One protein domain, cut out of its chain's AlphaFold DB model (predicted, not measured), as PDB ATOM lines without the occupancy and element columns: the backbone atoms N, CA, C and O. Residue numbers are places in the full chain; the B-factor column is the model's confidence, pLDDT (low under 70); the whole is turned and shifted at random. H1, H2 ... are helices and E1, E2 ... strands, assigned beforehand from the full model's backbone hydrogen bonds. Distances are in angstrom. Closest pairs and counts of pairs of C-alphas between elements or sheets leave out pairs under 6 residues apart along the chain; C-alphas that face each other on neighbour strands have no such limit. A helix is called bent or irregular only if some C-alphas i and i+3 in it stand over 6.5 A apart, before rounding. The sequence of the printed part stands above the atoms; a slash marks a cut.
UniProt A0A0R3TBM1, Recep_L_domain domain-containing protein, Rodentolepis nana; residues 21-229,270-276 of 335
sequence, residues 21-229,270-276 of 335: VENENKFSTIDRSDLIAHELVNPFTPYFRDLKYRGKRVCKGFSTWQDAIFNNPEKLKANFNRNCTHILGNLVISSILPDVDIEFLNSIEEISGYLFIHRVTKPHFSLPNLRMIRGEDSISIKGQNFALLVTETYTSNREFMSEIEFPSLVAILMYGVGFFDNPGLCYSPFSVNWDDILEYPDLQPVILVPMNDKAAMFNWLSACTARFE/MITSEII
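This is residues 21 to 229 and 270 to 276 of the 335 residues of the protein "Recep_L_domain domain-containing protein" of Rodentolepis nana (UniProt A0A0R3TBM1). The chain is wound in stacked turns, a short, irregular solenoid with the parallel strands E3, E4, E7, E9 and E10 side by side as its main wall. E5 and E8 pair on a second side, and short parallel pairings from E2 through residues 110 to 111 and 132 to 133 to 171 to 172 make a third. H3 and H4 pack on E3; H1 and H2 lie at one end of the stack, H7 and H8 at the other. The printed part has 216 residues, under half of them in named elements, with eight helices and ten strands in the order H1 H2 E1 H3 H4 E2 E3 H5 E4 E5 E6 E7 E8 E9 H6 E10 H7 H8. It is mixed, helices and strands, and compact, with a radius of gyration of the C-alphas of 17.6 A and spans of 58 by 39 by 31 A.

The branched sheet holds E3, residues 91 to 96, 13.7 A; E4, 115 to 120, 13.0 A; E6, 139 to 141; E7, 144 to 151, 14.9 A; E9, 176 to 180, 12.8 A; and E10, 206 to 209. E3 begins at C-alpha 91 (-32.487, 15.485, 14.870). Two smaller sheets pair E1, 58 to 60, with E2, 86 to 88, and E5, 124 to 126, with E8, 163 to 165. The helices are H1, 21 to 24; H2, 32 to 41, 14.6 A; H3, 65 to 69; H4, 72 to 80, 11.6 A; H5, 103 to 107; H6, 187 to 191; H7, 214 to 228, 21.4 A; and H8, 270 to 276, ending at C-alpha 276 (-40.262, 25.549, -9.842).

E4 and E6 lie on one side of E7, E9 on the other. E4 and E7 are parallel, with N 117 and O 149 at 2.9 A; E7 and E9 are parallel, with N 178 and O 148 at 2.8 A. E7 bends by 100 degrees at residue 147; E6 and E7 form a hairpin, with N 141 and O 144 at 2.8 A. E3, H5, E4 and E9, H6, E10 are strand-helix-strand units, parallel neighbours with a helix between, as is E1, H3 H4, E2; their crossovers are right-handed. H4 is on the branched sheet, its closest C-alphas to E3 those of Asn 72 and Ser 94, 5.7 A. H6 and H7 touch through residues 224 to 228 of H7 alone, closest at the C-alphas of Phe 190 and Phe 228, 7.2 A. H8 only grazes the branched sheet, with residues 271 to 276. H1 and H2 are apart. Every O i to N i+4 pair is within hydrogen-bond range in H2, H3, H4 and H6; H7 has 10 of 11, H8 2 of 3, H5 0 of 1 but 1 of 2 O i to N i+3 pairs, and H1 is too short for an i+4 pair.

The two C-alphas farthest apart are those of Glu 22 and Ala 215, 59.5 A. Residues 230 to 269 are not printed, and C-alphas 229 and 270 are 20.2 A apart across the cut. The links H2 to E1, E5 to E6, E7 to E8 and H6 to E10 are long. The mean pLDDT of the printed part is 85.1; 27 residues are under 70, among them 21 to 29 and 270 to 276.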
ATOM      1  N   VAL A  21     -34.654   4.749  39.404       46.84
ATOM      2  CA  VAL A  21     -34.700   6.185  39.060       46.84
ATOM      3  C   VAL A  21     -33.308   6.834  39.075       46.84
ATOM      4  O   VAL A  21     -33.013   7.686  38.236       46.84
ATOM      5  N   GLU A  22     -32.412   6.429  39.982       42.72
ATOM      6  CA  GLU A  22     -31.018   6.909  39.971       42.72
ATOM      7  C   GLU A  22     -30.211   6.359  38.786       42.72
ATOM      8  O   GLU A  22     -29.323   7.047  38.273       42.72
ATOM      9  N   ASN A  23     -30.532   5.157  38.301       43.59
ATOM     10  CA  ASN A  23     -29.836   4.563  37.162       43.59
ATOM     11  C   ASN A  23     -30.283   5.162  35.815       43.59
ATOM     12  O   ASN A  23     -29.453   5.288  34.916       43.59
ATOM     13  N   GLU A  24     -31.543   5.590  35.665       46.91
ATOM     14  CA  GLU A  24     -32.015   6.288  34.454       46.91
ATOM     15  C   GLU A  24     -31.336   7.659  34.255       46.91
ATOM     16  O   GLU A  24     -30.933   7.995  33.136       46.91
ATOM     17  N   ASN A  25     -31.097   8.405  35.341       50.62
ATOM     18  CA  ASN A  25     -30.415   9.709  35.304       50.62
ATOM     19  C   ASN A  25     -28.926   9.625  34.932       50.62
ATOM     20  O   ASN A  25     -28.333  10.623  34.532       50.62
ATOM     21  N   LYS A  26     -28.300   8.446  35.021       44.97
ATOM     22  CA  LYS A  26     -26.883   8.268  34.665       44.97
ATOM     23  C   LYS A  26     -26.640   8.237  33.149       44.97
ATOM     24  O   LYS A  26     -25.496   8.358  32.705       44.97
ATOM     25  N   PHE A  27     -27.694   8.063  32.346       48.22
ATOM     26  CA  PHE A  27     -27.573   7.837  30.901       48.22
ATOM     27  C   PHE A  27     -28.352   8.809  30.014       48.22
ATOM     28  O   PHE A  27     -28.149   8.766  28.800       48.22
ATOM     29  N   SER A  28     -29.194   9.676  30.579       59.56
ATOM     30  CA  SER A  28     -29.787  10.782  29.826       59.56
ATOM     31  C   SER A  28     -28.718  11.837  29.519       59.56
ATOM     32  O   SER A  28     -27.915  12.184  30.383       59.56
ATOM     33  N   THR A  29     -28.663  12.314  28.274       66.25
ATOM     34  CA  THR A  29     -27.776  13.424  27.878       66.25
ATOM     35  C   THR A  29     -28.372  14.792  28.198       66.25
ATOM     36  O   THR A  29     -27.688  15.798  28.022       66.25
ATOM     37  N   ILE A  30     -29.630  14.848  28.650       71.94
ATOM     38  CA  ILE A  30     -30.303  16.092  29.008       71.94
ATOM     39  C   ILE A  30     -30.338  16.264  30.528       71.94
ATOM     40  O   ILE A  30     -30.622  15.323  31.268       71.94
ATOM     41  N   ASP A  31     -30.028  17.474  30.996       77.75
ATOM     42  CA  ASP A  31     -30.159  17.811  32.411       77.75
ATOM     43  C   ASP A  31     -31.645  17.938  32.790       77.75
ATOM     44  O   ASP A  31     -32.495  18.360  32.002       77.75
ATOM     45  N   ARG A  32     -31.975  17.611  34.037       76.25
ATOM     46  CA  ARG A  32     -33.316  17.781  34.596       76.25
ATOM     47  C   ARG A  32     -33.784  19.237  34.531       76.25
ATOM     48  O   ARG A  32     -34.979  19.478  34.400       76.25
ATOM     49  N   SER A  33     -32.862  20.193  34.638       78.38
ATOM     50  CA  SER A  33     -33.162  21.622  34.506       78.38
ATOM     51  C   SER A  33     -33.653  21.980  33.094       78.38
ATOM     52  O   SER A  33     -34.690  22.630  32.967       78.38
ATOM     53  N   ASP A  34     -32.980  21.473  32.057       77.75
ATOM     54  CA  ASP A  34     -33.357  21.635  30.647       77.75
ATOM     55  C   ASP A  34     -34.732  21.006  30.359       77.75
ATOM     56  O   ASP A  34     -35.560  21.608  29.677       77.75
ATOM     57  N   LEU A  35     -35.009  19.827  30.933       77.19
ATOM     58  CA  LEU A  35     -36.322  19.175  30.837       77.19
ATOM     59  C   LEU A  35     -37.441  20.051  31.412       77.19
ATOM     60  O   LEU A  35     -38.476  20.233  30.778       77.19
ATOM     61  N   ILE A  36     -37.235  20.616  32.604       79.75
ATOM     62  CA  ILE A  36     -38.225  21.489  33.248       79.75
ATOM     63  C   ILE A  36     -38.410  22.778  32.445       79.75
ATOM     64  O   ILE A  36     -39.538  23.230  32.268       79.75
ATOM     65  N   ALA A  37     -37.320  23.374  31.957       81.62
ATOM     66  CA  ALA A  37     -37.387  24.579  31.141       81.62
ATOM     67  C   ALA A  37     -38.207  24.346  29.864       81.62
ATOM     68  O   ALA A  37     -39.049  25.176  29.527       81.62
ATOM     69  N   HIS A  38     -38.018  23.199  29.204       80.44
ATOM     70  CA  HIS A  38     -38.816  22.809  28.042       80.44
ATOM     71  C   HIS A  38     -40.307  22.685  28.383       80.44
ATOM     72  O   HIS A  38     -41.127  23.307  27.713       80.44
ATOM     73  N   GLU A  39     -40.670  22.000  29.475       81.50
ATOM     74  CA  GLU A  39     -42.075  21.877  29.904       81.50
ATOM     75  C   GLU A  39     -42.729  23.221  30.258       81.50
ATOM     76  O   GLU A  39     -43.936  23.385  30.094       81.50
ATOM     77  N   LEU A  40     -41.958  24.195  30.755       82.44
ATOM     78  CA  LEU A  40     -42.475  25.534  31.050       82.44
ATOM     79  C   LEU A  40     -42.810  26.320  29.778       82.44
ATOM     80  O   LEU A  40     -43.748  27.116  29.789       82.44
ATOM     81  N   VAL A  41     -42.050  26.104  28.700       80.94
ATOM     82  CA  VAL A  41     -42.299  26.725  27.391       80.94
ATOM     83  C   VAL A  41     -43.410  25.986  26.641       80.94
ATOM     84  O   VAL A  41     -44.258  26.628  26.025       80.94
ATOM     85  N   ASN A  42     -43.454  24.656  26.758       76.12
ATOM     86  CA  ASN A  42     -44.411  23.784  26.082       76.12
ATOM     87  C   ASN A  42     -45.302  23.025  27.090       76.12
ATOM     88  O   ASN A  42     -45.242  21.797  27.196       76.12
ATOM     89  N   PRO A  43     -46.188  23.723  27.826       71.06
ATOM     90  CA  PRO A  43     -46.962  23.129  28.922       71.06
ATOM     91  C   PRO A  43     -47.976  22.070  28.468       71.06
ATOM     92  O   PRO A  43     -48.493  21.314  29.291       71.06
ATOM     93  N   PHE A  44     -48.272  22.008  27.167       68.19
ATOM     94  CA  PHE A  44     -49.198  21.042  26.572       68.19
ATOM     95  C   PHE A  44     -48.503  19.779  26.036       68.19
ATOM     96  O   PHE A  44     -49.190  18.854  25.603       68.19
ATOM     97  N   THR A  45     -47.170  19.704  26.094       67.88
ATOM     98  CA  THR A  45     -46.381  18.520  25.709       67.88
ATOM     99  C   THR A  45     -45.400  18.095  26.817       67.88
ATOM    100  O   THR A  45     -44.200  17.994  26.576       67.88
ATOM    101  N   PRO A  46     -45.871  17.825  28.054       70.25
ATOM    102  CA  PRO A  46     -44.982  17.492  29.164       70.25
ATOM    103  C   PRO A  46     -44.349  16.098  29.006       70.25
ATOM    104  O   PRO A  46     -45.046  15.101  28.810       70.25
ATOM    105  N   TYR A  47     -43.026  16.012  29.154       68.69
ATOM    106  CA  TYR A  47     -42.250  14.769  29.045       68.69
ATOM    107  C   TYR A  47     -41.941  14.125  30.405       68.69
ATOM    108  O   TYR A  47     -41.913  12.905  30.535       68.69
ATOM    109  N   PHE A  48     -41.710  14.935  31.438       61.91
ATOM    110  CA  PHE A  48     -41.201  14.546  32.754       61.91
ATOM    111  C   PHE A  48     -42.298  14.017  33.696       61.91
ATOM    112  O   PHE A  48     -41.995  13.424  34.734       61.91
ATOM    113  N   ARG A  49     -43.583  14.216  33.365       66.00
ATOM    114  CA  ARG A  49     -44.719  13.799  34.219       66.00
ATOM    115  C   ARG A  49     -45.845  13.067  33.505       66.00
ATOM    116  O   ARG A  49     -46.774  12.611  34.171       66.00
ATOM    117  N   ASP A  50     -45.777  12.940  32.189       74.50
ATOM    118  CA  ASP A  50     -46.767  12.172  31.450       74.50
ATOM    119  C   ASP A  50     -46.423  10.675  31.523       74.50
ATOM    120  O   ASP A  50     -45.320  10.234  31.189       74.50
ATOM    121  N   LEU A  51     -47.397   9.879  31.973       78.44
ATOM    122  CA  LEU A  51     -47.311   8.421  32.050       78.44
ATOM    123  C   LEU A  51     -46.936   7.783  30.704       78.44
ATOM    124  O   LEU A  51     -46.311   6.721  30.709       78.44
ATOM    125  N   LYS A  52     -47.266   8.430  29.577       78.38
ATOM    126  CA  LYS A  52     -46.874   8.014  28.223       78.38
ATOM    127  C   LYS A  52     -45.355   7.865  28.073       78.38
ATOM    128  O   LYS A  52     -44.907   6.969  27.359       78.38
ATOM    129  N   TYR A  53     -44.573   8.707  28.746       78.00
ATOM    130  CA  TYR A  53     -43.112   8.738  28.628       78.00
ATOM    131  C   TYR A  53     -42.394   7.968  29.744       78.00
ATOM    132  O   TYR A  53     -41.168   7.995  29.841       78.00
ATOM    133  N   ARG A  54     -43.124   7.224  30.583       78.94
ATOM    134  CA  ARG A  54     -42.515   6.415  31.642       78.94
ATOM    135  C   ARG A  54     -41.602   5.332  31.054       78.94
ATOM    136  O   ARG A  54     -42.033   4.541  30.218       78.94
ATOM    137  N   GLY A  55     -40.351   5.279  31.518       81.06
ATOM    138  CA  GLY A  55     -39.333   4.346  31.017       81.06
ATOM    139  C   GLY A  55     -38.804   4.696  29.622       81.06
ATOM    140  O   GLY A  55     -38.046   3.925  29.033       81.06
ATOM    141  N   LYS A  56     -39.210   5.845  29.069       85.62
ATOM    142  CA  LYS A  56     -38.636   6.390  27.844       85.62
ATOM    143  C   LYS A  56     -37.402   7.202  28.190       85.62
ATOM    144  O   LYS A  56     -37.385   7.983  29.137       85.62
ATOM    145  N   ARG A  57     -36.363   7.039  27.379       89.00
ATOM    146  CA  ARG A  57     -35.147   7.832  27.501       89.00
ATOM    147  C   ARG A  57     -35.239   9.058  26.617       89.00
ATOM    148  O   ARG A  57     -35.301   8.927  25.390       89.00
ATOM    149  N   VAL A  58     -35.222  10.212  27.267       88.75
ATOM    150  CA  VAL A  58     -35.199  11.524  26.629       88.75
ATOM    151  C   VAL A  58     -33.753  11.996  26.506       88.75
ATOM    152  O   VAL A  58     -32.964  11.838  27.444       88.75
ATOM    153  N   CYS A  59     -33.398  12.549  25.351       92.00
ATOM    154  CA  CYS A  59     -32.061  13.050  25.048       92.00
ATOM    155  C   CYS A  59     -32.136  14.457  24.481       92.00
ATOM    156  O   CYS A  59     -33.115  14.833  23.833       92.00
ATOM    157  N   LYS A  60     -31.059  15.211  24.685       92.12
ATOM    158  CA  LYS A  60     -30.917  16.540  24.107       92.12
ATOM    159  C   LYS A  60     -30.610  16.419  22.615       92.12
ATOM    160  O   LYS A  60     -29.633  15.778  22.228       92.12
ATOM    161  N   GLY A  61     -31.474  17.003  21.797       94.44
ATOM    162  CA  GLY A  61     -31.280  17.192  20.368       94.44
ATOM    163  C   GLY A  61     -30.342  18.353  20.068       94.44
ATOM    164  O   GLY A  61     -29.801  19.006  20.960       94.44
ATOM    165  N   PHE A  62     -30.152  18.616  18.783       95.31
ATOM    166  CA  PHE A  62     -29.420  19.789  18.331       95.31
ATOM    167  C   PHE A  62     -30.296  21.037  18.426       95.31
ATOM    168  O   PHE A  62     -31.496  20.974  18.165       95.31
ATOM    169  N   SER A  63     -29.686  22.172  18.766       92.00
ATOM    170  CA  SER A  63     -30.381  23.463  18.778       92.00
ATOM    171  C   SER A  63     -30.661  23.955  17.363       92.00
ATOM    172  O   SER A  63     -31.749  24.434  17.090       92.00
ATOM    173  N   THR A  64     -29.696  23.807  16.454       92.50
ATOM    174  CA  THR A  64     -29.811  24.215  15.049       92.50
ATOM    175  C   THR A  64     -29.135  23.190  14.142       92.50
ATOM    176  O   THR A  64     -28.349  22.352  14.599       92.50
ATOM    177  N   TRP A  65     -29.417  23.233  12.840       93.06
ATOM    178  CA  TRP A  65     -28.771  22.333  11.887       93.06
ATOM    179  C   TRP A  65     -27.328  22.749  11.604       93.06
ATOM    180  O   TRP A  65     -26.483  21.880  11.396       93.06
ATOM    181  N   GLN A  66     -27.029  24.047  11.670       90.62
ATOM    182  CA  GLN A  66     -25.691  24.605  11.479       90.62
ATOM    183  C   GLN A  66     -24.718  24.055  12.526       90.62
ATOM    184  O   GLN A  66     -23.609  23.635  12.193       90.62
ATOM    185  N   ASP A  67     -25.165  23.966  13.780       88.19
ATOM    186  CA  ASP A  67     -24.363  23.406  14.869       88.19
ATOM    187  C   ASP A  67     -24.158  21.894  14.725       88.19
ATOM    188  O   ASP A  67     -23.203  21.331  15.269       88.19
ATOM    189  N   ALA A  68     -25.051  21.211  14.013       93.19
ATOM    190  CA  ALA A  68     -25.079  19.759  13.940       93.19
ATOM    191  C   ALA A  68     -24.318  19.182  12.741       93.19
ATOM    192  O   ALA A  68     -23.823  18.063  12.847       93.19
ATOM    193  N   ILE A  69     -24.228  19.910  11.623       91.75
ATOM    194  CA  ILE A  69     -23.811  19.366  10.320       91.75
ATOM    195  C   ILE A  69     -22.338  18.916  10.280       91.75
ATOM    196  O   ILE A  69     -22.011  17.889   9.686       91.75
ATOM    197  N   PHE A  70     -21.445  19.637  10.966       90.44
ATOM    198  CA  PHE A  70     -20.017  19.307  11.034       90.44
ATOM    199  C   PHE A  70     -19.735  18.240  12.095       90.44
ATOM    200  O   PHE A  70     -20.199  18.375  13.233       90.44
ATOM    201  N   ASN A  71     -18.938  17.220  11.748       93.44
ATOM    202  CA  ASN A  71     -18.654  16.045  12.592       93.44
ATOM    203  C   ASN A  71     -19.945  15.415  13.146       93.44
ATOM    204  O   ASN A  71     -20.065  15.079  14.328       93.44
ATOM    205  N   ASN A  72     -20.970  15.367  12.290       96.25
ATOM    206  CA  ASN A  72     -22.286  14.881  12.660       96.25
ATOM    207  C   ASN A  72     -22.292  13.400  13.084       96.25
ATOM    208  O   ASN A  72     -22.914  13.120  14.109       96.25
ATOM    209  N   PRO A  73     -21.586  12.464  12.410       96.12
ATOM    210  CA  PRO A  73     -21.569  11.060  12.828       96.12
ATOM    211  C   PRO A  73     -21.112  10.877  14.285       96.12
ATOM    212  O   PRO A  73     -21.733  10.143  15.059       96.12
ATOM    213  N   GLU A  74     -20.069  11.599  14.702       95.31
ATOM    214  CA  GLU A  74     -19.554  11.571  16.071       95.31
ATOM    215  C   GLU A  74     -20.550  12.183  17.060       95.31
ATOM    216  O   GLU A  74     -20.791  11.612  18.127       95.31
ATOM    217  N   LYS A  75     -21.166  13.317  16.702       95.62
ATOM    218  CA  LYS A  75     -22.182  13.987  17.529       95.62
ATOM    219  C   LYS A  75     -23.430  13.127  17.716       95.62
ATOM    220  O   LYS A  75     -23.922  13.016  18.836       95.62
ATOM    221  N   LEU A  76     -23.916  12.483  16.654       96.75
ATOM    222  CA  LEU A  76     -25.037  11.545  16.718       96.75
ATOM    223  C   LEU A  76     -24.739  10.418  17.706       96.75
ATOM    224  O   LEU A  76     -25.542  10.137  18.598       96.75
ATOM    225  N   LYS A  77     -23.558   9.800  17.587       94.69
ATOM    226  CA  LYS A  77     -23.144   8.719  18.483       94.69
ATOM    227  C   LYS A  77     -23.010   9.205  19.927       94.69
ATOM    228  O   LYS A  77     -23.470   8.527  20.843       94.69
ATOM    229  N   ALA A  78     -22.424  10.378  20.154       93.00
ATOM    230  CA  ALA A  78     -22.292  10.951  21.491       93.00
ATOM    231  C   ALA A  78     -23.658  11.235  22.145       93.00
ATOM    232  O   ALA A  78     -23.851  10.919  23.321       93.00
ATOM    233  N   ASN A  79     -24.608  11.772  21.376       92.06
ATOM    234  CA  ASN A  79     -25.897  12.222  21.898       92.06
ATOM    235  C   ASN A  79     -26.927  11.092  22.034       92.06
ATOM    236  O   ASN A  79     -27.754  11.143  22.948       92.06
ATOM    237  N   PHE A  80     -26.885  10.078  21.156       94.94
ATOM    238  CA  PHE A  80     -28.001   9.138  20.985       94.94
ATOM    239  C   PHE A  80     -27.645   7.645  21.095       94.94
ATOM    240  O   PHE A  80     -28.558   6.829  21.210       94.94
ATOM    241  N   ASN A  81     -26.362   7.249  21.164       92.69
ATOM    242  CA  ASN A  81     -25.942   5.829  21.234       92.69
ATOM    243  C   ASN A  81     -26.381   5.087  22.514       92.69
ATOM    244  O   ASN A  81     -26.117   3.907  22.719       92.69
ATOM    245  N   ARG A  82     -27.037   5.778  23.439       90.00
ATOM    246  CA  ARG A  82     -27.517   5.202  24.689       90.00
ATOM    247  C   ARG A  82     -29.020   4.963  24.596       90.00
ATOM    248  O   ARG A  82     -29.715   5.475  25.451       90.00
ATOM    249  N   ASN A  83     -29.523   4.215  23.611       90.62
ATOM    250  CA  ASN A  83     -30.953   3.872  23.458       90.62
ATOM    251  C   ASN A  83     -31.891   5.080  23.612       90.62
ATOM    252  O   ASN A  83     -32.806   5.078  24.442       90.62
ATOM    253  N   CYS A  84     -31.596   6.152  22.880       94.12
ATOM    254  CA  CYS A  84     -32.420   7.341  22.911       94.12
ATOM    255  C   CYS A  84     -33.773   7.089  22.249       94.12
ATOM    256  O   CYS A  84     -33.823   6.729  21.081       94.12
ATOM    257  N   THR A  85     -34.864   7.344  22.965       94.25
ATOM    258  CA  THR A  85     -36.213   7.145  22.411       94.25
ATOM    259  C   THR A  85     -36.901   8.455  22.046       94.25
ATOM    260  O   THR A  85     -37.710   8.480  21.131       94.25
ATOM    261  N   HIS A  86     -36.601   9.546  22.748       93.25
ATOM    262  CA  HIS A  86     -37.275  10.830  22.564       93.25
ATOM    263  C   HIS A  86     -36.234  11.939  22.493       93.25
ATOM    264  O   HIS A  86     -35.375  12.038  23.369       93.25
ATOM    265  N   ILE A  87     -36.306  12.766  21.456       94.50
ATOM    266  CA  ILE A  87     -35.369  13.869  21.246       94.50
ATOM    267  C   ILE A  87     -36.057  15.194  21.569       94.50
ATOM    268  O   ILE A  87     -37.057  15.563  20.947       94.50
ATOM    269  N   LEU A  88     -35.479  15.922  22.526       92.50
ATOM    270  CA  LEU A  88     -35.831  17.307  22.834       92.50
ATOM    271  C   LEU A  88     -34.947  18.270  22.051       92.50
ATOM    272  O   LEU A  88     -33.767  18.414  22.362       92.50
ATOM    273  N   GLY A  89     -35.515  18.903  21.030       93.75
ATOM    274  CA  GLY A  89     -34.814  19.636  19.984       93.75
ATOM    275  C   GLY A  89     -34.825  18.886  18.653       93.75
ATOM    276  O   GLY A  89     -35.710  18.071  18.375       93.75
ATOM    277  N   ASN A  90     -33.819  19.168  17.833       97.44
ATOM    278  CA  ASN A  90     -33.766  18.736  16.441       97.44
ATOM    279  C   ASN A  90     -32.921  17.467  16.268       97.44
ATOM    280  O   ASN A  90     -31.890  17.296  16.928       97.44
ATOM    281  N   LEU A  91     -33.320  16.592  15.341       98.56
ATOM    282  CA  LEU A  91     -32.487  15.485  14.870       98.56
ATOM    283  C   LEU A  91     -31.922  15.844  13.498       98.56
ATOM    284  O   LEU A  91     -32.657  15.998  12.528       98.56
ATOM    285  N   VAL A  92     -30.601  15.958  13.421       98.38
ATOM    286  CA  VAL A  92     -29.887  16.265  12.181       98.38
ATOM    287  C   VAL A  92     -28.941  15.117  11.906       98.38
ATOM    288  O   VAL A  92     -28.057  14.850  12.719       98.38
ATOM    289  N   ILE A  93     -29.144  14.448  10.779       98.31
ATOM    290  CA  ILE A  93     -28.363  13.308  10.321       98.31
ATOM    291  C   ILE A  93     -27.664  13.744   9.044       98.31
ATOM    292  O   ILE A  93     -28.298  13.904   8.003       98.31
ATOM    293  N   SER A  94     -26.362  13.974   9.142       96.38
ATOM    294  CA  SER A  94     -25.560  14.525   8.062       96.38
ATOM    295  C   SER A  94     -24.328  13.686   7.770       96.38
ATOM    296  O   SER A  94     -23.719  13.135   8.685       96.38
ATOM    297  N   SER A  95     -23.913  13.671   6.503       94.56
ATOM    298  CA  SER A  95     -22.598  13.168   6.079       94.56
ATOM    299  C   SER A  95     -22.357  11.705   6.480       94.56
ATOM    300  O   SER A  95     -21.276  11.337   6.941       94.56
ATOM    301  N   ILE A  96     -23.388  10.869   6.333       95.12
ATOM    302  CA  ILE A  96     -23.346   9.444   6.673       95.12
ATOM    303  C   ILE A  96     -23.015   8.644   5.420       95.12
ATOM    304  O   ILE A  96     -23.831   8.548   4.500       95.12
ATOM    305  N   LEU A  97     -21.834   8.034   5.422       92.38
ATOM    306  CA  LEU A  97     -21.387   7.117   4.376       92.38
ATOM    307  C   LEU A  97     -22.032   5.724   4.531       92.38
ATOM    308  O   LEU A  97     -22.575   5.408   5.598       92.38
ATOM    309  N   PRO A  98     -22.000   4.871   3.487       90.31
ATOM    310  CA  PRO A  98     -22.708   3.590   3.493       90.31
ATOM    311  C   PRO A  98     -22.317   2.657   4.652       90.31
ATOM    312  O   PRO A  98     -23.176   1.975   5.217       90.31
ATOM    313  N   ASP A  99     -21.044   2.661   5.033       90.00
ATOM    314  CA  ASP A  99     -20.414   1.801   6.039       90.00
ATOM    315  C   ASP A  99     -20.524   2.324   7.481       90.00
ATOM    316  O   ASP A  99     -20.277   1.580   8.431       90.00
ATOM    317  N   VAL A 100     -20.946   3.576   7.673       92.94
ATOM    318  CA  VAL A 100     -21.096   4.179   9.005       92.94
ATOM    319  C   VAL A 100     -22.290   3.564   9.731       92.94
ATOM    320  O   VAL A 100     -23.416   3.623   9.246       92.94
ATOM    321  N   ASP A 101     -22.082   2.983  10.910       92.88
ATOM    322  CA  ASP A 101     -23.178   2.454  11.726       92.88
ATOM    323  C   ASP A 101     -24.037   3.585  12.323       92.88
ATOM    324  O   ASP A 101     -23.523   4.518  12.944       92.88
ATOM    325  N   ILE A 102     -25.353   3.473  12.140       95.06
ATOM    326  CA  ILE A 102     -26.372   4.388  12.664       95.06
ATOM    327  C   ILE A 102     -27.529   3.644  13.346       95.06
ATOM    328  O   ILE A 102     -28.539   4.262  13.673       95.06
ATOM    329  N   GLU A 103     -27.417   2.330  13.570       95.44
ATOM    330  CA  GLU A 103     -28.522   1.508  14.084       95.44
ATOM    331  C   GLU A 103     -29.002   1.950  15.470       95.44
ATOM    332  O   GLU A 103     -30.159   1.740  15.827       95.44
ATOM    333  N   PHE A 104     -28.158   2.632  16.246       95.62
ATOM    334  CA  PHE A 104     -28.560   3.219  17.523       95.62
ATOM    335  C   PHE A 104     -29.712   4.235  17.390       95.62
ATOM    336  O   PHE A 104     -30.502   4.392  18.326       95.62
ATOM    337  N   LEU A 105     -29.858   4.880  16.226       97.56
ATOM    338  CA  LEU A 105     -30.971   5.783  15.922       97.56
ATOM    339  C   LEU A 105     -32.301   5.041  15.751       97.56
ATOM    340  O   LEU A 105     -33.356   5.651  15.902       97.56
ATOM    341  N   ASN A 106     -32.278   3.723  15.518       97.19
ATOM    342  CA  ASN A 106     -33.495   2.930  15.361       97.19
ATOM    343  C   ASN A 106     -34.371   2.952  16.613       97.19
ATOM    344  O   ASN A 106     -35.556   2.675  16.512       97.19
ATOM    345  N   SER A 107     -33.814   3.262  17.787       96.81
ATOM    346  CA  SER A 107     -34.571   3.371  19.040       96.81
ATOM    347  C   SER A 107     -35.420   4.645  19.155       96.81
ATOM    348  O   SER A 107     -36.279   4.707  20.033       96.81
ATOM    349  N   ILE A 108     -35.218   5.631  18.275       98.12
ATOM    350  CA  ILE A 108     -35.909   6.920  18.325       98.12
ATOM    351  C   ILE A 108     -37.367   6.747  17.901       98.12
ATOM    352  O   ILE A 108     -37.661   6.232  16.826       98.12
ATOM    353  N   GLU A 109     -38.271   7.228  18.749       96.88
ATOM    354  CA  GLU A 109     -39.721   7.175  18.587       96.88
ATOM    355  C   GLU A 109     -40.346   8.552  18.351       96.88
ATOM    356  O   GLU A 109     -41.354   8.656  17.653       96.88
ATOM    357  N   GLU A 110     -39.775   9.619  18.908       96.38
ATOM    358  CA  GLU A 110     -40.360  10.960  18.830       96.38
ATOM    359  C   GLU A 110     -39.273  12.034  18.732       96.38
ATOM    360  O   GLU A 110     -38.266  11.990  19.446       96.38
ATOM    361  N   ILE A 111     -39.509  13.022  17.869       97.69
ATOM    362  CA  ILE A 111     -38.678  14.220  17.716       97.69
ATOM    363  C   ILE A 111     -39.568  15.433  17.990       97.69
ATOM    364  O   ILE A 111     -40.614  15.593  17.362       97.69
ATOM    365  N   SER A 112     -39.180  16.279  18.941       95.44
ATOM    366  CA  SER A 112     -39.936  17.503  19.264       95.44
ATOM    367  C   SER A 112     -39.720  18.618  18.238       95.44
ATOM    368  O   SER A 112     -40.673  19.292  17.865       95.44
ATOM    369  N   GLY A 113     -38.500  18.794  17.735       96.81
ATOM    370  CA  GLY A 113     -38.191  19.751  16.674       96.81
ATOM    371  C   GLY A 113     -38.421  19.178  15.273       96.81
ATOM    372  O   GLY A 113     -39.441  18.534  15.016       96.81
ATOM    373  N   TYR A 114     -37.452  19.388  14.382       98.31
ATOM    374  CA  TYR A 114     -37.447  18.840  13.020       98.31
ATOM    375  C   TYR A 114     -36.474  17.660  12.844       98.31
ATOM    376  O   TYR A 114     -35.529  17.468  13.619       98.31
ATOM    377  N   LEU A 115     -36.688  16.891  11.773       98.69
ATOM    378  CA  LEU A 115     -35.771  15.892  11.229       98.69
ATOM    379  C   LEU A 115     -35.128  16.424   9.944       98.69
ATOM    380  O   LEU A 115     -35.819  16.677   8.957       98.69
ATOM    381  N   PHE A 116     -33.803  16.547   9.944       98.31
ATOM    382  CA  PHE A 116     -33.031  16.930   8.768       98.31
ATOM    383  C   PHE A 116     -32.049  15.836   8.368       98.31
ATOM    384  O   PHE A 116     -31.209  15.435   9.171       98.31
ATOM    385  N   ILE A 117     -32.146  15.367   7.129       97.69
ATOM    386  CA  ILE A 117     -31.278  14.344   6.552       97.69
ATOM    387  C   ILE A 117     -30.528  14.974   5.383       97.69
ATOM    388  O   ILE A 117     -31.141  15.389   4.402       97.69
ATOM    389  N   HIS A 118     -29.204  15.045   5.491       95.88
ATOM    390  CA  HIS A 118     -28.341  15.723   4.523       95.88
ATOM    391  C   HIS A 118     -27.150  14.848   4.153       95.88
ATOM    392  O   HIS A 118     -26.449  14.372   5.040       95.88
ATOM    393  N   ARG A 119     -26.865  14.614   2.869       94.19
ATOM    394  CA  ARG A 119     -25.666  13.839   2.466       94.19
ATOM    395  C   ARG A 119     -25.522  12.494   3.176       94.19
ATOM    396  O   ARG A 119     -24.438  12.075   3.575       94.19
ATOM    397  N   VAL A 120     -26.651  11.818   3.343       95.12
ATOM    398  CA  VAL A 120     -26.703  10.422   3.769       95.12
ATOM    399  C   VAL A 120     -26.741   9.568   2.515       95.12
ATOM    400  O   VAL A 120     -27.626   9.734   1.680       95.12
ATOM    401  N   THR A 121     -25.779   8.664   2.366       93.06
ATOM    402  CA  THR A 121     -25.569   7.922   1.112       93.06
ATOM    403  C   THR A 121     -25.691   6.413   1.281       93.06
ATOM    404  O   THR A 121     -25.365   5.643   0.380       93.06
ATOM    405  N   LYS A 122     -26.233   5.975   2.422       92.00
ATOM    406  CA  LYS A 122     -26.695   4.598   2.608       92.00
ATOM    407  C   LYS A 122     -27.764   4.260   1.562       92.00
ATOM    408  O   LYS A 122     -28.739   5.003   1.471       92.00
ATOM    409  N   PRO A 123     -27.640   3.141   0.824       89.81
ATOM    410  CA  PRO A 123     -28.642   2.743  -0.169       89.81
ATOM    411  C   PRO A 123     -30.049   2.595   0.424       89.81
ATOM    412  O   PRO A 123     -31.031   3.018  -0.188       89.81
ATOM    413  N   HIS A 124     -30.123   2.052   1.641       90.06
ATOM    414  CA  HIS A 124     -31.345   1.921   2.423       90.06
ATOM    415  C   HIS A 124     -31.148   2.638   3.756       90.06
ATOM    416  O   HIS A 124     -30.224   2.319   4.510       90.06
ATOM    417  N   PHE A 125     -32.009   3.606   4.039       93.50
ATOM    418  CA  PHE A 125     -32.037   4.315   5.308       93.50
ATOM    419  C   PHE A 125     -33.410   4.164   5.951       93.50
ATOM    420  O   PHE A 125     -34.433   4.330   5.290       93.50
ATOM    421  N   SER A 126     -33.457   3.896   7.251       94.00
ATOM    422  CA  SER A 126     -34.722   3.851   7.972       94.00
ATOM    423  C   SER A 126     -34.595   4.368   9.396       94.00
ATOM    424  O   SER A 126     -33.540   4.277  10.020       94.00
ATOM    425  N   LEU A 127     -35.699   4.914   9.909       97.38
ATOM    426  CA  LEU A 127     -35.915   5.123  11.341       97.38
ATOM    427  C   LEU A 127     -37.162   4.318  11.728       97.38
ATOM    428  O   LEU A 127     -38.272   4.852  11.727       97.38
ATOM    429  N   PRO A 128     -37.013   3.006  11.989       96.69
ATOM    430  CA  PRO A 128     -38.130   2.068  12.025       96.69
ATOM    431  C   PRO A 128     -39.130   2.346  13.144       96.69
ATOM    432  O   PRO A 128     -40.315   2.071  12.972       96.69
ATOM    433  N   ASN A 129     -38.677   2.902  14.268       97.62
ATOM    434  CA  ASN A 129     -39.535   3.196  15.412       97.62
ATOM    435  C   ASN A 129     -39.985   4.655  15.476       97.62
ATOM    436  O   ASN A 129     -40.754   4.973  16.376       97.62
ATOM    437  N   LEU A 130     -39.563   5.527  14.548       98.38
ATOM    438  CA  LEU A 130     -39.964   6.932  14.568       98.38
ATOM    439  C   LEU A 130     -41.465   7.027  14.297       98.38
ATOM    440  O   LEU A 130     -41.932   6.604  13.245       98.38
ATOM    441  N   ARG A 131     -42.212   7.580  15.253       96.62
ATOM    442  CA  ARG A 131     -43.677   7.664  15.235       96.62
ATOM    443  C   ARG A 131     -44.202   9.066  15.028       96.62
ATOM    444  O   ARG A 131     -45.286   9.219  14.469       96.62
ATOM    445  N   MET A 132     -43.475  10.072  15.501       96.12
ATOM    446  CA  MET A 132     -43.963  11.442  15.494       96.12
ATOM    447  C   MET A 132     -42.834  12.464  15.378       96.12
ATOM    448  O   MET A 132     -41.799  12.338  16.036       96.12
ATOM    449  N   ILE A 133     -43.085  13.503  14.584       98.25
ATOM    450  CA  ILE A 133     -42.292  14.734  14.539       98.25
ATOM    451  C   ILE A 133     -43.227  15.879  14.935       98.25
ATOM    452  O   ILE A 133     -44.238  16.116  14.273       98.25
ATOM    453  N   ARG A 134     -42.950  16.570  16.041       96.19
ATOM    454  CA  ARG A 134     -43.865  17.611  16.539       96.19
ATOM    455  C   ARG A 134     -43.708  18.934  15.799       96.19
ATOM    456  O   ARG A 134     -44.701  19.631  15.638       96.19
ATOM    457  N   GLY A 135     -42.501  19.265  15.341       95.88
ATOM    458  CA  GLY A 135     -42.244  20.542  14.685       95.88
ATOM    459  C   GLY A 135     -42.417  21.732  15.634       95.88
ATOM    460  O   GLY A 135     -43.066  22.710  15.287       95.88
ATOM    461  N   GLU A 136     -41.858  21.661  16.846       94.31
ATOM    462  CA  GLU A 136     -41.685  22.840  17.716       94.31
ATOM    463  C   GLU A 136     -40.688  23.848  17.107       94.31
ATOM    464  O   GLU A 136     -40.739  25.040  17.404       94.31
ATOM    465  N   ASP A 137     -39.824  23.366  16.211       95.00
ATOM    466  CA  ASP A 137     -38.875  24.129  15.402       95.00
ATOM    467  C   ASP A 137     -38.944  23.653  13.936       95.00
ATOM    468  O   ASP A 137     -39.520  22.600  13.641       95.00
ATOM    469  N   SER A 138     -38.370  24.414  13.002       96.38
ATOM    470  CA  SER A 138     -38.399  24.098  11.568       96.38
ATOM    471  C   SER A 138     -37.168  24.573  10.813       96.38
ATOM    472  O   SER A 138     -36.477  25.501  11.227       96.38
ATOM    473  N   ILE A 139     -36.941  23.986   9.638       94.06
ATOM    474  CA  ILE A 139     -35.988  24.524   8.667       94.06
ATOM    475  C   ILE A 139     -36.742  25.352   7.631       94.06
ATOM    476  O   ILE A 139     -37.625  24.839   6.941       94.06
ATOM    477  N   SER A 140     -36.350  26.619   7.485       90.25
ATOM    478  CA  SER A 140     -36.861  27.513   6.447       90.25
ATOM    479  C   SER A 140     -36.031  27.416   5.167       90.25
ATOM    480  O   SER A 140     -34.844  27.742   5.162       90.25
ATOM    481  N   ILE A 141     -36.660  27.040   4.055       81.75
ATOM    482  CA  ILE A 141     -36.069  27.077   2.714       81.75
ATOM    483  C   ILE A 141     -37.006  27.841   1.789       81.75
ATOM    484  O   ILE A 141     -38.162  27.465   1.617       81.75
ATOM    485  N   LYS A 142     -36.485  28.908   1.168       72.94
ATOM    486  CA  LYS A 142     -37.182  29.696   0.134       72.94
ATOM    487  C   LYS A 142     -38.610  30.105   0.537       72.94
ATOM    488  O   LYS A 142     -39.543  30.004  -0.248       72.94
ATOM    489  N   GLY A 143     -38.767  30.561   1.780       81.81
ATOM    490  CA  GLY A 143     -40.044  31.036   2.322       81.81
ATOM    491  C   GLY A 143     -40.970  29.942   2.861       81.81
ATOM    492  O   GLY A 143     -42.018  30.275   3.404       81.81
ATOM    493  N   GLN A 144     -40.579  28.667   2.770       88.25
ATOM    494  CA  GLN A 144     -41.336  27.547   3.313       88.25
ATOM    495  C   GLN A 144     -40.627  26.911   4.510       88.25
ATOM    496  O   GLN A 144     -39.411  26.750   4.501       88.25
ATOM    497  N   ASN A 145     -41.400  26.511   5.519       94.56
ATOM    498  CA  ASN A 145     -40.906  25.833   6.716       94.56
ATOM    499  C   ASN A 145     -41.186  24.330   6.655       94.56
ATOM    500  O   ASN A 145     -42.299  23.924   6.297       94.56
ATOM    501  N   PHE A 146     -40.198  23.531   7.057       96.12
ATOM    502  CA  PHE A 146     -40.234  22.071   7.016       96.12
ATOM    503  C   PHE A 146     -39.881  21.457   8.375       96.12
ATOM    504  O   PHE A 146     -38.891  21.848   8.996       96.12
ATOM    505  N   ALA A 147     -40.671  20.470   8.805       98.12
ATOM    506  CA  ALA A 147     -40.374  19.617   9.959       98.12
ATOM    507  C   ALA A 147     -39.658  18.320   9.551       98.12
ATOM    508  O   ALA A 147     -38.964  17.719  10.366       98.12
ATOM    509  N   LEU A 148     -39.793  17.899   8.292       97.81
ATOM    510  CA  LEU A 148     -38.984  16.844   7.691       97.81
ATOM    511  C   LEU A 148     -38.346  17.382   6.418       97.81
ATOM    512  O   LEU A 148     -39.048  17.798   5.497       97.81
ATOM    513  N   LEU A 149     -37.021  17.344   6.360       95.88
ATOM    514  CA  LEU A 149     -36.257  17.772   5.202       95.88
ATOM    515  C   LEU A 149     -35.205  16.721   4.844       95.88
ATOM    516  O   LEU A 149     -34.432  16.294   5.701       95.88
ATOM    517  N   VAL A 150     -35.158  16.330   3.573       95.25
ATOM    518  CA  VAL A 150     -34.182  15.378   3.033       95.25
ATOM    519  C   VAL A 150     -33.505  15.997   1.819       95.25
ATOM    520  O   VAL A 150     -34.190  16.388   0.869       95.25
ATOM    521  N   THR A 151     -32.177  16.093   1.831       92.94
ATOM    522  CA  THR A 151     -31.434  16.715   0.732       92.94
ATOM    523  C   THR A 151     -30.076  16.084   0.446       92.94
ATOM    524  O   THR A 151     -29.421  15.535   1.336       92.94
ATOM    525  N   GLU A 152     -29.662  16.173  -0.820       91.88
ATOM    526  CA  GLU A 152     -28.354  15.744  -1.327       91.88
ATOM    527  C   GLU A 152     -27.962  14.316  -0.905       91.88
ATOM    528  O   GLU A 152     -26.835  14.075  -0.482       91.88
ATOM    529  N   THR A 153     -28.866  13.334  -0.983       92.62
ATOM    530  CA  THR A 153     -28.597  11.948  -0.537       92.62
ATOM    531  C   THR A 153     -27.719  11.141  -1.512       92.62
ATOM    532  O   THR A 153     -28.085  10.039  -1.941       92.62
ATOM    533  N   TYR A 154     -26.578  11.700  -1.922       90.50
ATOM    534  CA  TYR A 154     -25.638  11.087  -2.859       90.50
ATOM    535  C   TYR A 154     -24.174  11.476  -2.597       90.50
ATOM    536  O   TYR A 154     -23.887  12.499  -1.981       90.50
ATOM    537  N   THR A 155     -23.228  10.650  -3.059       82.81
ATOM    538  CA  THR A 155     -21.784  10.950  -3.008       82.81
ATOM    539  C   THR A 155     -21.296  11.599  -4.304       82.81
ATOM    540  O   THR A 155     -21.904  11.459  -5.366       82.81
ATOM    541  N   SER A 156     -20.123  12.238  -4.260       78.44
ATOM    542  CA  SER A 156     -19.415  12.723  -5.457       78.44
ATOM    543  C   SER A 156     -19.149  11.616  -6.490       78.44
ATOM    544  O   SER A 156     -19.153  11.878  -7.694       78.44
ATOM    545  N   ASN A 157     -19.007  10.369  -6.033       76.44
ATOM    546  CA  ASN A 157     -18.839   9.182  -6.873       76.44
ATOM    547  C   ASN A 157     -20.166   8.629  -7.426       76.44
ATOM    548  O   ASN A 157     -20.166   7.569  -8.048       76.44
ATOM    549  N   ARG A 158     -21.281   9.354  -7.249       74.19
ATOM    550  CA  ARG A 158     -22.630   8.979  -7.706       74.19
ATOM    551  C   ARG A 158     -23.157   7.689  -7.079       74.19
ATOM    552  O   ARG A 158     -23.870   6.925  -7.724       74.19
ATOM    553  N   GLU A 159     -22.825   7.446  -5.818       84.44
ATOM    554  CA  GLU A 159     -23.594   6.507  -5.003       84.44
ATOM    555  C   GLU A 159     -24.815   7.244  -4.473       84.44
ATOM    556  O   GLU A 159     -24.689   8.378  -4.013       84.44
ATOM    557  N   PHE A 160     -25.987   6.626  -4.551       88.56
ATOM    558  CA  PHE A 160     -27.242   7.263  -4.175       88.56
ATOM    559  C   PHE A 160     -27.957   6.452  -3.101       88.56
ATOM    560  O   PHE A 160     -27.984   5.221  -3.164       88.56
ATOM    561  N   MET A 161     -28.623   7.146  -2.180       90.81
ATOM    562  CA  MET A 161     -29.710   6.542  -1.419       90.81
ATOM    563  C   MET A 161     -30.851   6.187  -2.377       90.81
ATOM    564  O   MET A 161     -31.333   7.043  -3.122       90.81
ATOM    565  N   SER A 162     -31.283   4.928  -2.355       86.44
ATOM    566  CA  SER A 162     -32.409   4.439  -3.156       86.44
ATOM    567  C   SER A 162     -33.725   4.424  -2.385       86.44
ATOM    568  O   SER A 162     -34.789   4.626  -2.979       86.44
ATOM    569  N   GLU A 163     -33.662   4.195  -1.072       86.88
ATOM    570  CA  GLU A 163     -34.832   3.988  -0.223       86.88
ATOM    571  C   GLU A 163     -34.680   4.696   1.121       86.88
ATOM    572  O   GLU A 163     -33.621   4.656   1.753       86.88
ATOM    573  N   ILE A 164     -35.776   5.319   1.552       91.81
ATOM    574  CA  ILE A 164     -35.909   5.943   2.861       91.81
ATOM    575  C   ILE A 164     -37.245   5.531   3.475       91.81
ATOM    576  O   ILE A 164     -38.292   5.701   2.845       91.81
ATOM    577  N   GLU A 165     -37.215   4.977   4.684       90.38
ATOM    578  CA  GLU A 165     -38.402   4.397   5.312       90.38
ATOM    579  C   GLU A 165     -38.616   4.873   6.753       90.38
ATOM    580  O   GLU A 165     -37.739   4.778   7.616       90.38
ATOM    581  N   PHE A 166     -39.844   5.312   7.030       94.12
ATOM    582  CA  PHE A 166     -40.327   5.661   8.367       94.12
ATOM    583  C   PHE A 166     -41.597   4.852   8.684       94.12
ATOM    584  O   PHE A 166     -42.686   5.414   8.765       94.12
ATOM    585  N   PRO A 167     -41.502   3.515   8.802       92.00
ATOM    586  CA  PRO A 167     -42.668   2.627   8.800       92.00
ATOM    587  C   PRO A 167     -43.616   2.828   9.990       92.00
ATOM    588  O   PRO A 167     -44.793   2.498   9.886       92.00
ATOM    589  N   SER A 168     -43.124   3.366  11.111       95.81
ATOM    590  CA  SER A 168     -43.949   3.659  12.290       95.81
ATOM    591  C   SER A 168     -44.462   5.099  12.340       95.81
ATOM    592  O   SER A 168     -45.167   5.438  13.292       95.81
ATOM    593  N   LEU A 169     -44.115   5.948  11.364       96.25
ATOM    594  CA  LEU A 169     -44.442   7.371  11.384       96.25
ATOM    595  C   LEU A 169     -45.934   7.560  11.124       96.25
ATOM    596  O   LEU A 169     -46.440   7.188  10.071       96.25
ATOM    597  N   VAL A 170     -46.622   8.149  12.098       95.62
ATOM    598  CA  VAL A 170     -48.077   8.352  12.057       95.62
ATOM    599  C   VAL A 170     -48.483   9.816  12.159       95.62
ATOM    600  O   VAL A 170     -49.645  10.116  11.925       95.62
ATOM    601  N   ALA A 171     -47.572  10.714  12.546       96.50
ATOM    602  CA  ALA A 171     -47.911  12.119  12.750       96.50
ATOM    603  C   ALA A 171     -46.727  13.070  12.513       96.50
ATOM    604  O   ALA A 171     -45.652  12.902  13.096       96.50
ATOM    605  N   ILE A 172     -46.961  14.126  11.737       97.44
ATOM    606  CA  ILE A 172     -46.147  15.344  11.699       97.44
ATOM    607  C   ILE A 172     -47.069  16.519  12.028       97.44
ATOM    608  O   ILE A 172     -47.930  16.881  11.226       97.44
ATOM    609  N   LEU A 173     -46.907  17.097  13.221       97.00
ATOM    610  CA  LEU A 173     -47.914  18.011  13.782       97.00
ATOM    611  C   LEU A 173     -47.857  19.427  13.200       97.00
ATOM    612  O   LEU A 173     -48.882  20.097  13.112       97.00
ATOM    613  N   MET A 174     -46.663  19.886  12.825       97.12
ATOM    614  CA  MET A 174     -46.417  21.241  12.336       97.12
ATOM    615  C   MET A 174     -45.463  21.219  11.144       97.12
ATOM    616  O   MET A 174     -44.623  20.328  11.030       97.12
ATOM    617  N   TYR A 175     -45.565  22.246  10.293       97.25
ATOM    618  CA  TYR A 175     -44.704  22.492   9.127       97.25
ATOM    619  C   TYR A 175     -44.711  21.388   8.053       97.25
ATOM    620  O   TYR A 175     -45.326  20.339   8.204       97.25
ATOM    621  N   GLY A 176     -44.088  21.664   6.907       93.62
ATOM    622  CA  GLY A 176     -44.143  20.790   5.736       93.62
ATOM    623  C   GLY A 176     -43.115  19.658   5.712       93.62
ATOM    624  O   GLY A 176     -42.277  19.508   6.607       93.62
ATOM    625  N   VAL A 177     -43.143  18.917   4.606       94.62
ATOM    626  CA  VAL A 177     -42.179  17.878   4.227       94.62
ATOM    627  C   VAL A 177     -41.476  18.285   2.932       94.62
ATOM    628  O   VAL A 177     -42.125  18.679   1.965       94.62
ATOM    629  N   GLY A 178     -40.149  18.202   2.907       91.50
ATOM    630  CA  GLY A 178     -39.330  18.614   1.771       91.50
ATOM    631  C   GLY A 178     -38.334  17.539   1.347       91.50
ATOM    632  O   GLY A 178     -37.554  17.057   2.166       91.50
ATOM    633  N   PHE A 179     -38.314  17.209   0.058       91.62
ATOM    634  CA  PHE A 179     -37.274  16.395  -0.571       91.62
ATOM    635  C   PHE A 179     -36.640  17.194  -1.706       91.62
ATOM    636  O   PHE A 179     -37.301  17.467  -2.707       91.62
ATOM    637  N   PHE A 180     -35.362  17.540  -1.569       88.56
ATOM    638  CA  PHE A 180     -34.636  18.359  -2.541       88.56
ATOM    639  C   PHE A 180     -33.351  17.671  -3.003       88.56
ATOM    640  O   PHE A 180     -32.618  17.129  -2.194       88.56
ATOM    641  N   ASP A 181     -33.068  17.698  -4.301       88.75
ATOM    642  CA  ASP A 181     -31.817  17.201  -4.892       88.75
ATOM    643  C   ASP A 181     -31.458  15.751  -4.493       88.75
ATOM    644  O   ASP A 181     -30.336  15.427  -4.106       88.75
ATOM    645  N   ASN A 182     -32.450  14.856  -4.571       89.19
ATOM    646  CA  ASN A 182     -32.317  13.430  -4.247       89.19
ATOM    647  C   ASN A 182     -32.576  12.552  -5.489       89.19
ATOM    648  O   ASN A 182     -33.577  11.833  -5.548       89.19
ATOM    649  N   PRO A 183     -31.698  12.573  -6.505       87.50
ATOM    650  CA  PRO A 183     -31.958  11.941  -7.802       87.50
ATOM    651  C   PRO A 183     -32.030  10.407  -7.785       87.50
ATOM    652  O   PRO A 183     -32.533   9.814  -8.735       87.50
ATOM    653  N   GLY A 184     -31.521   9.736  -6.748       87.69
ATOM    654  CA  GLY A 184     -31.617   8.274  -6.631       87.69
ATOM    655  C   GLY A 184     -32.822   7.774  -5.838       87.69
ATOM    656  O   GLY A 184     -33.161   6.592  -5.926       87.69
ATOM    657  N   LEU A 185     -33.483   8.662  -5.095       86.62
ATOM    658  CA  LEU A 185     -34.547   8.301  -4.174       86.62
ATOM    659  C   LEU A 185     -35.885   8.320  -4.905       86.62
ATOM    660  O   LEU A 185     -36.278   9.359  -5.414       86.62
ATOM    661  N   CYS A 186     -36.604   7.199  -4.929       76.75
ATOM    662  CA  CYS A 186     -37.960   7.141  -5.488       76.75
ATOM    663  C   CYS A 186     -39.026   6.810  -4.430       76.75
ATOM    664  O   CYS A 186     -40.177   7.179  -4.582       76.75
ATOM    665  N   TYR A 187     -38.687   6.101  -3.355       68.06
ATOM    666  CA  TYR A 187     -39.690   5.476  -2.486       68.06
ATOM    667  C   TYR A 187     -40.642   6.469  -1.806       68.06
ATOM    668  O   TYR A 187     -41.839   6.482  -2.082       68.06
ATOM    669  N   SER A 188     -40.102   7.340  -0.955       67.38
ATOM    670  CA  SER A 188     -40.899   8.223  -0.100       67.38
ATOM    671  C   SER A 188     -41.912   9.131  -0.827       67.38
ATOM    672  O   SER A 188     -43.026   9.253  -0.321       67.38
ATOM    673  N   PRO A 189     -41.633   9.708  -2.016       63.50
ATOM    674  CA  PRO A 189     -42.640  10.491  -2.736       63.50
ATOM    675  C   PRO A 189     -43.782   9.664  -3.353       63.50
ATOM    676  O   PRO A 189     -44.883  10.188  -3.517       63.50
ATOM    677  N   PHE A 190     -43.560   8.389  -3.696       65.88
ATOM    678  CA  PHE A 190     -44.532   7.586  -4.459       65.88
ATOM    679  C   PHE A 190     -45.250   6.510  -3.637       65.88
ATOM    680  O   PHE A 190     -46.336   6.078  -4.026       65.88
ATOM    681  N   SER A 191     -44.697   6.081  -2.499       70.25
ATOM    682  CA  SER A 191     -45.292   5.034  -1.655       70.25
ATOM    683  C   SER A 191     -46.045   5.588  -0.442       70.25
ATOM    684  O   SER A 191     -47.058   5.015  -0.046       70.25
ATOM    685  N   VAL A 192     -45.649   6.747   0.094       80.88
ATOM    686  CA  VAL A 192     -46.250   7.340   1.300       80.88
ATOM    687  C   VAL A 192     -47.467   8.194   0.939       80.88
ATOM    688  O   VAL A 192     -47.439   8.927  -0.050       80.88
ATOM    689  N   ASN A 193     -48.550   8.077   1.712       85.56
ATOM    690  CA  ASN A 193     -49.667   9.019   1.668       85.56
ATOM    691  C   ASN A 193     -49.475  10.065   2.770       85.56
ATOM    692  O   ASN A 193     -49.787   9.812   3.930       85.56
ATOM    693  N   TRP A 194     -48.923  11.223   2.413       89.25
ATOM    694  CA  TRP A 194     -48.621  12.276   3.385       89.25
ATOM    695  C   TRP A 194     -49.867  12.869   4.036       89.25
ATOM    696  O   TRP A 194     -49.794  13.280   5.189       89.25
ATOM    697  N   ASP A 195     -51.014  12.831   3.356       89.75
ATOM    698  CA  ASP A 195     -52.281  13.314   3.909       89.75
ATOM    699  C   ASP A 195     -52.726  12.525   5.151       89.75
ATOM    700  O   ASP A 195     -53.468  13.055   5.970       89.75
ATOM    701  N   ASP A 196     -52.265  11.277   5.298       90.56
ATOM    702  CA  ASP A 196     -52.556  10.435   6.466       90.56
ATOM    703  C   ASP A 196     -51.585  10.691   7.636       90.56
ATOM    704  O   ASP A 196     -51.831  10.224   8.745       90.56
ATOM    705  N   ILE A 197     -50.466  11.384   7.389       93.81
ATOM    706  CA  ILE A 197     -49.390  11.625   8.367       93.81
ATOM    707  C   ILE A 197     -49.384  13.084   8.838       93.81
ATOM    708  O   ILE A 197     -49.029  13.364   9.982       93.81
ATOM    709  N   LEU A 198     -49.725  14.034   7.970       95.19
ATOM    710  CA  LEU A 198     -49.781  15.453   8.311       95.19
ATOM    711  C   LEU A 198     -51.030  15.742   9.149       95.19
ATOM    712  O   LEU A 198     -52.128  15.334   8.784       95.19
ATOM    713  N   GLU A 199     -50.875  16.481  10.247       95.75
ATOM    714  CA  GLU A 199     -52.002  16.888  11.102       95.75
ATOM    715  C   GLU A 199     -52.963  17.838  10.364       95.75
ATOM    716  O   GLU A 199     -54.184  17.731  10.470       95.75
ATOM    717  N   TYR A 200     -52.401  18.753   9.573       93.62
ATOM    718  CA  TYR A 200     -53.109  19.749   8.778       93.62
ATOM    719  C   TYR A 200     -52.640  19.681   7.315       93.62
ATOM    720  O   TYR A 200     -51.916  20.573   6.862       93.62
ATOM    721  N   PRO A 201     -53.045  18.654   6.543       91.12
ATOM    722  CA  PRO A 201     -52.553  18.432   5.178       91.12
ATOM    723  C   PRO A 201     -52.872  19.587   4.216       91.12
ATOM    724  O   PRO A 201     -52.128  19.824   3.273       91.12
ATOM    725  N   ASP A 202     -53.925  20.364   4.486       89.44
ATOM    726  CA  ASP A 202     -54.272  21.549   3.688       89.44
ATOM    727  C   ASP A 202     -53.340  22.755   3.946       89.44
ATOM    728  O   ASP A 202     -53.329  23.707   3.166       89.44
ATOM    729  N   LEU A 203     -52.576  22.747   5.046       90.88
ATOM    730  CA  LEU A 203     -51.694  23.848   5.469       90.88
ATOM    731  C   LEU A 203     -50.208  23.466   5.465       90.88
ATOM    732  O   LEU A 203     -49.345  24.345   5.407       90.88
ATOM    733  N   GLN A 204     -49.896  22.175   5.558       92.94
ATOM    734  CA  GLN A 204     -48.535  21.650   5.573       92.94
ATOM    735  C   GLN A 204     -48.145  21.188   4.164       92.94
ATOM    736  O   GLN A 204     -48.693  20.204   3.671       92.94
ATOM    737  N   PRO A 205     -47.192  21.853   3.492       89.50
ATOM    738  CA  PRO A 205     -46.853  21.493   2.125       89.50
ATOM    739  C   PRO A 205     -45.954  20.265   2.064       89.50
ATOM    740  O   PRO A 205     -45.081  20.068   2.910       89.50
ATOM    741  N   VAL A 206     -46.111  19.501   0.990       89.94
ATOM    742  CA  VAL A 206     -45.203  18.424   0.595       89.94
ATOM    743  C   VAL A 206     -44.534  18.844  -0.704       89.94
ATOM    744  O   VAL A 206     -45.196  18.972  -1.731       89.94
ATOM    745  N   ILE A 207     -43.227  19.101  -0.659       86.56
ATOM    746  CA  ILE A 207     -42.469  19.603  -1.808       86.56
ATOM    747  C   ILE A 207     -41.401  18.592  -2.201       86.56
ATOM    748  O   ILE A 207     -40.565  18.199  -1.389       86.56
ATOM    749  N   LEU A 208     -41.428  18.194  -3.471       85.31
ATOM    750  CA  LEU A 208     -40.561  17.173  -4.041       85.31
ATOM    751  C   LEU A 208     -39.862  17.750  -5.273       85.31
ATOM    752  O   LEU A 208     -40.487  17.968  -6.306       85.31
ATOM    753  N   VAL A 209     -38.562  18.001  -5.161       84.81
ATOM    754  CA  VAL A 209     -37.726  18.509  -6.253       84.81
ATOM    755  C   VAL A 209     -36.490  17.618  -6.342       84.81
ATOM    756  O   VAL A 209     -35.475  17.906  -5.713       84.81
ATOM    757  N   PRO A 210     -36.548  16.503  -7.089       81.56
ATOM    758  CA  PRO A 210     -35.467  15.518  -7.113       81.56
ATOM    759  C   PRO A 210     -34.199  16.060  -7.777       81.56
ATOM    760  O   PRO A 210     -33.113  15.575  -7.488       81.56
ATOM    761  N   MET A 211     -34.347  17.024  -8.694       81.19
ATOM    762  CA  MET A 211     -33.285  17.608  -9.510       81.19
ATOM    763  C   MET A 211     -33.700  19.020  -9.939       81.19
ATOM    764  O   MET A 211     -34.887  19.291 -10.118       81.19
ATOM    765  N   ASN A 212     -32.727  19.895 -10.190       75.56
ATOM    766  CA  ASN A 212     -32.988  21.254 -10.681       75.56
ATOM    767  C   ASN A 212     -33.221  21.343 -12.205       75.56
ATOM    768  O   ASN A 212     -33.675  22.374 -12.698       75.56
ATOM    769  N   ASP A 213     -32.912  20.282 -12.957       83.75
ATOM    770  CA  ASP A 213     -33.134  20.220 -14.404       83.75
ATOM    771  C   ASP A 213     -34.504  19.609 -14.737       83.75
ATOM    772  O   ASP A 213     -34.825  18.495 -14.317       83.75
ATOM    773  N   LYS A 214     -35.308  20.325 -15.537       77.88
ATOM    774  CA  LYS A 214     -36.675  19.900 -15.878       77.88
ATOM    775  C   LYS A 214     -36.696  18.577 -16.648       77.88
ATOM    776  O   LYS A 214     -37.545  17.737 -16.370       77.88
ATOM    777  N   ALA A 215     -35.788  18.372 -17.603       78.81
ATOM    778  CA  ALA A 215     -35.771  17.152 -18.411       78.81
ATOM    779  C   ALA A 215     -35.352  15.930 -17.577       78.81
ATOM    780  O   ALA A 215     -35.961  14.863 -17.674       78.81
ATOM    781  N   ALA A 216     -34.355  16.097 -16.710       79.75
ATOM    782  CA  ALA A 216     -33.910  15.075 -15.778       79.75
ATOM    783  C   ALA A 216     -35.009  14.712 -14.766       79.75
ATOM    784  O   ALA A 216     -35.223  13.529 -14.509       79.75
ATOM    785  N   MET A 217     -35.775  15.699 -14.286       78.88
ATOM    786  CA  MET A 217     -36.945  15.475 -13.432       78.88
ATOM    787  C   MET A 217     -38.013  14.606 -14.121       78.88
ATOM    788  O   MET A 217     -38.512  13.663 -13.509       78.88
ATOM    789  N   PHE A 218     -38.339  14.861 -15.395       79.19
ATOM    790  CA  PHE A 218     -39.282  14.016 -16.146       79.19
ATOM    791  C   PHE A 218     -38.784  12.572 -16.295       79.19
ATOM    792  O   PHE A 218     -39.553  11.626 -16.109       79.19
ATOM    793  N   ASN A 219     -37.496  12.389 -16.592       82.50
ATOM    794  CA  ASN A 219     -36.898  11.058 -16.703       82.50
ATOM    795  C   ASN A 219     -36.909  10.315 -15.362       82.50
ATOM    796  O   ASN A 219     -37.250   9.134 -15.315       82.50
ATOM    797  N   TRP A 220     -36.573  11.011 -14.274       84.69
ATOM    798  CA  TRP A 220     -36.653  10.479 -12.917       84.69
ATOM    799  C   TRP A 220     -38.081  10.044 -12.578       84.69
ATOM    800  O   TRP A 220     -38.285   8.913 -12.144       84.69
ATOM    801  N   LEU A 221     -39.080  10.881 -12.871       81.31
ATOM    802  CA  LEU A 221     -40.487  10.577 -12.606       81.31
ATOM    803  C   LEU A 221     -40.938   9.319 -13.352       81.31
ATOM    804  O   LEU A 221     -41.555   8.432 -12.761       81.31
ATOM    805  N   SER A 222     -40.600   9.221 -14.640       81.50
ATOM    806  CA  SER A 222     -40.904   8.042 -15.453       81.50
ATOM    807  C   SER A 222     -40.238   6.783 -14.888       81.50
ATOM    808  O   SER A 222     -40.897   5.753 -14.727       81.50
ATOM    809  N   ALA A 223     -38.958   6.875 -14.515       81.38
ATOM    810  CA  ALA A 223     -38.208   5.762 -13.945       81.38
ATOM    811  C   ALA A 223     -38.767   5.309 -12.588       81.38
ATOM    812  O   ALA A 223     -38.856   4.107 -12.337       81.38
ATOM    813  N   CYS A 224     -39.153   6.243 -11.719       81.31
ATOM    814  CA  CYS A 224     -39.724   5.922 -10.418       81.31
ATOM    815  C   CYS A 224     -41.135   5.335 -10.547       81.31
ATOM    816  O   CYS A 224     -41.412   4.307  -9.938       81.31
ATOM    817  N   THR A 225     -42.001   5.907 -11.388       77.75
ATOM    818  CA  THR A 225     -43.370   5.396 -11.603       77.75
ATOM    819  C   THR A 225     -43.346   3.937 -12.064       77.75
ATOM    820  O   THR A 225     -44.015   3.089 -11.478       77.75
ATOM    821  N   ALA A 226     -42.464   3.605 -13.015       79.25
ATOM    822  CA  ALA A 226     -42.294   2.237 -13.501       79.25
ATOM    823  C   ALA A 226     -41.836   1.231 -12.423       79.25
ATOM    824  O   ALA A 226     -42.038   0.029 -12.591       79.25
ATOM    825  N   ARG A 227     -41.205   1.689 -11.329       73.62
ATOM    826  CA  ARG A 227     -40.787   0.833 -10.202       73.62
ATOM    827  C   ARG A 227     -41.919   0.552  -9.211       73.62
ATOM    828  O   ARG A 227     -41.892  -0.501  -8.580       73.62
ATOM    829  N   PHE A 228     -42.872   1.473  -9.057       68.94
ATOM    830  CA  PHE A 228     -43.946   1.381  -8.056       68.94
ATOM    831  C   PHE A 228     -45.305   0.960  -8.630       68.94
ATOM    832  O   PHE A 228     -46.197   0.589  -7.867       68.94
ATOM    833  N   GLU A 229     -45.468   0.940  -9.954       63.03
ATOM    834  CA  GLU A 229     -46.602   0.266 -10.587       63.03
ATOM    835  C   GLU A 229     -46.498  -1.258 -10.416       63.03
ATOM    836  O   GLU A 229     -45.475  -1.890 -10.694       63.03
ATOM    837  N   MET A 270     -47.548  19.253 -10.659       39.66
ATOM    838  CA  MET A 270     -47.933  20.430 -11.442       39.66
ATOM    839  C   MET A 270     -47.938  21.680 -10.560       39.66
ATOM    840  O   MET A 270     -47.437  22.715 -11.006       39.66
ATOM    841  N   ILE A 271     -48.344  21.557  -9.288       41.94
ATOM    842  CA  ILE A 271     -48.106  22.576  -8.251       41.94
ATOM    843  C   ILE A 271     -46.596  22.809  -8.089       41.94
ATOM    844  O   ILE A 271     -46.158  23.958  -8.010       41.94
ATOM    845  N   THR A 272     -45.762  21.756  -8.161       46.34
ATOM    846  CA  THR A 272     -44.304  21.966  -8.193       46.34
ATOM    847  C   THR A 272     -43.828  22.707  -9.436       46.34
ATOM    848  O   THR A 272     -42.796  23.338  -9.339       46.34
ATOM    849  N   SER A 273     -44.526  22.719 -10.577       38.81
ATOM    850  CA  SER A 273     -44.044  23.412 -11.785       38.81
ATOM    851  C   SER A 273     -44.142  24.945 -11.700       38.81
ATOM    852  O   SER A 273     -43.211  25.628 -12.136       38.81
ATOM    853  N   GLU A 274     -45.203  25.472 -11.075       40.72
ATOM    854  CA  GLU A 274     -45.359  26.900 -10.751       40.72
ATOM    855  C   GLU A 274     -44.413  27.309  -9.616       40.72
ATOM    856  O   GLU A 274     -43.729  28.332  -9.700       40.72
ATOM    857  N   ILE A 275     -44.265  26.442  -8.610       43.16
ATOM    858  CA  ILE A 275     -43.256  26.607  -7.565       43.16
ATOM    859  C   ILE A 275     -41.845  26.540  -8.177       43.16
ATOM    860  O   ILE A 275     -41.002  27.343  -7.818       43.16
ATOM    861  N   ILE A 276     -41.560  25.672  -9.155       40.72
ATOM    862  CA  ILE A 276     -40.262  25.549  -9.842       40.72
ATOM    863  C   ILE A 276     -39.932  26.843 -10.585       40.72
ATOM    864  O   ILE A 276     -38.768  27.233 -10.594       40.72
TER     865      ILE A 276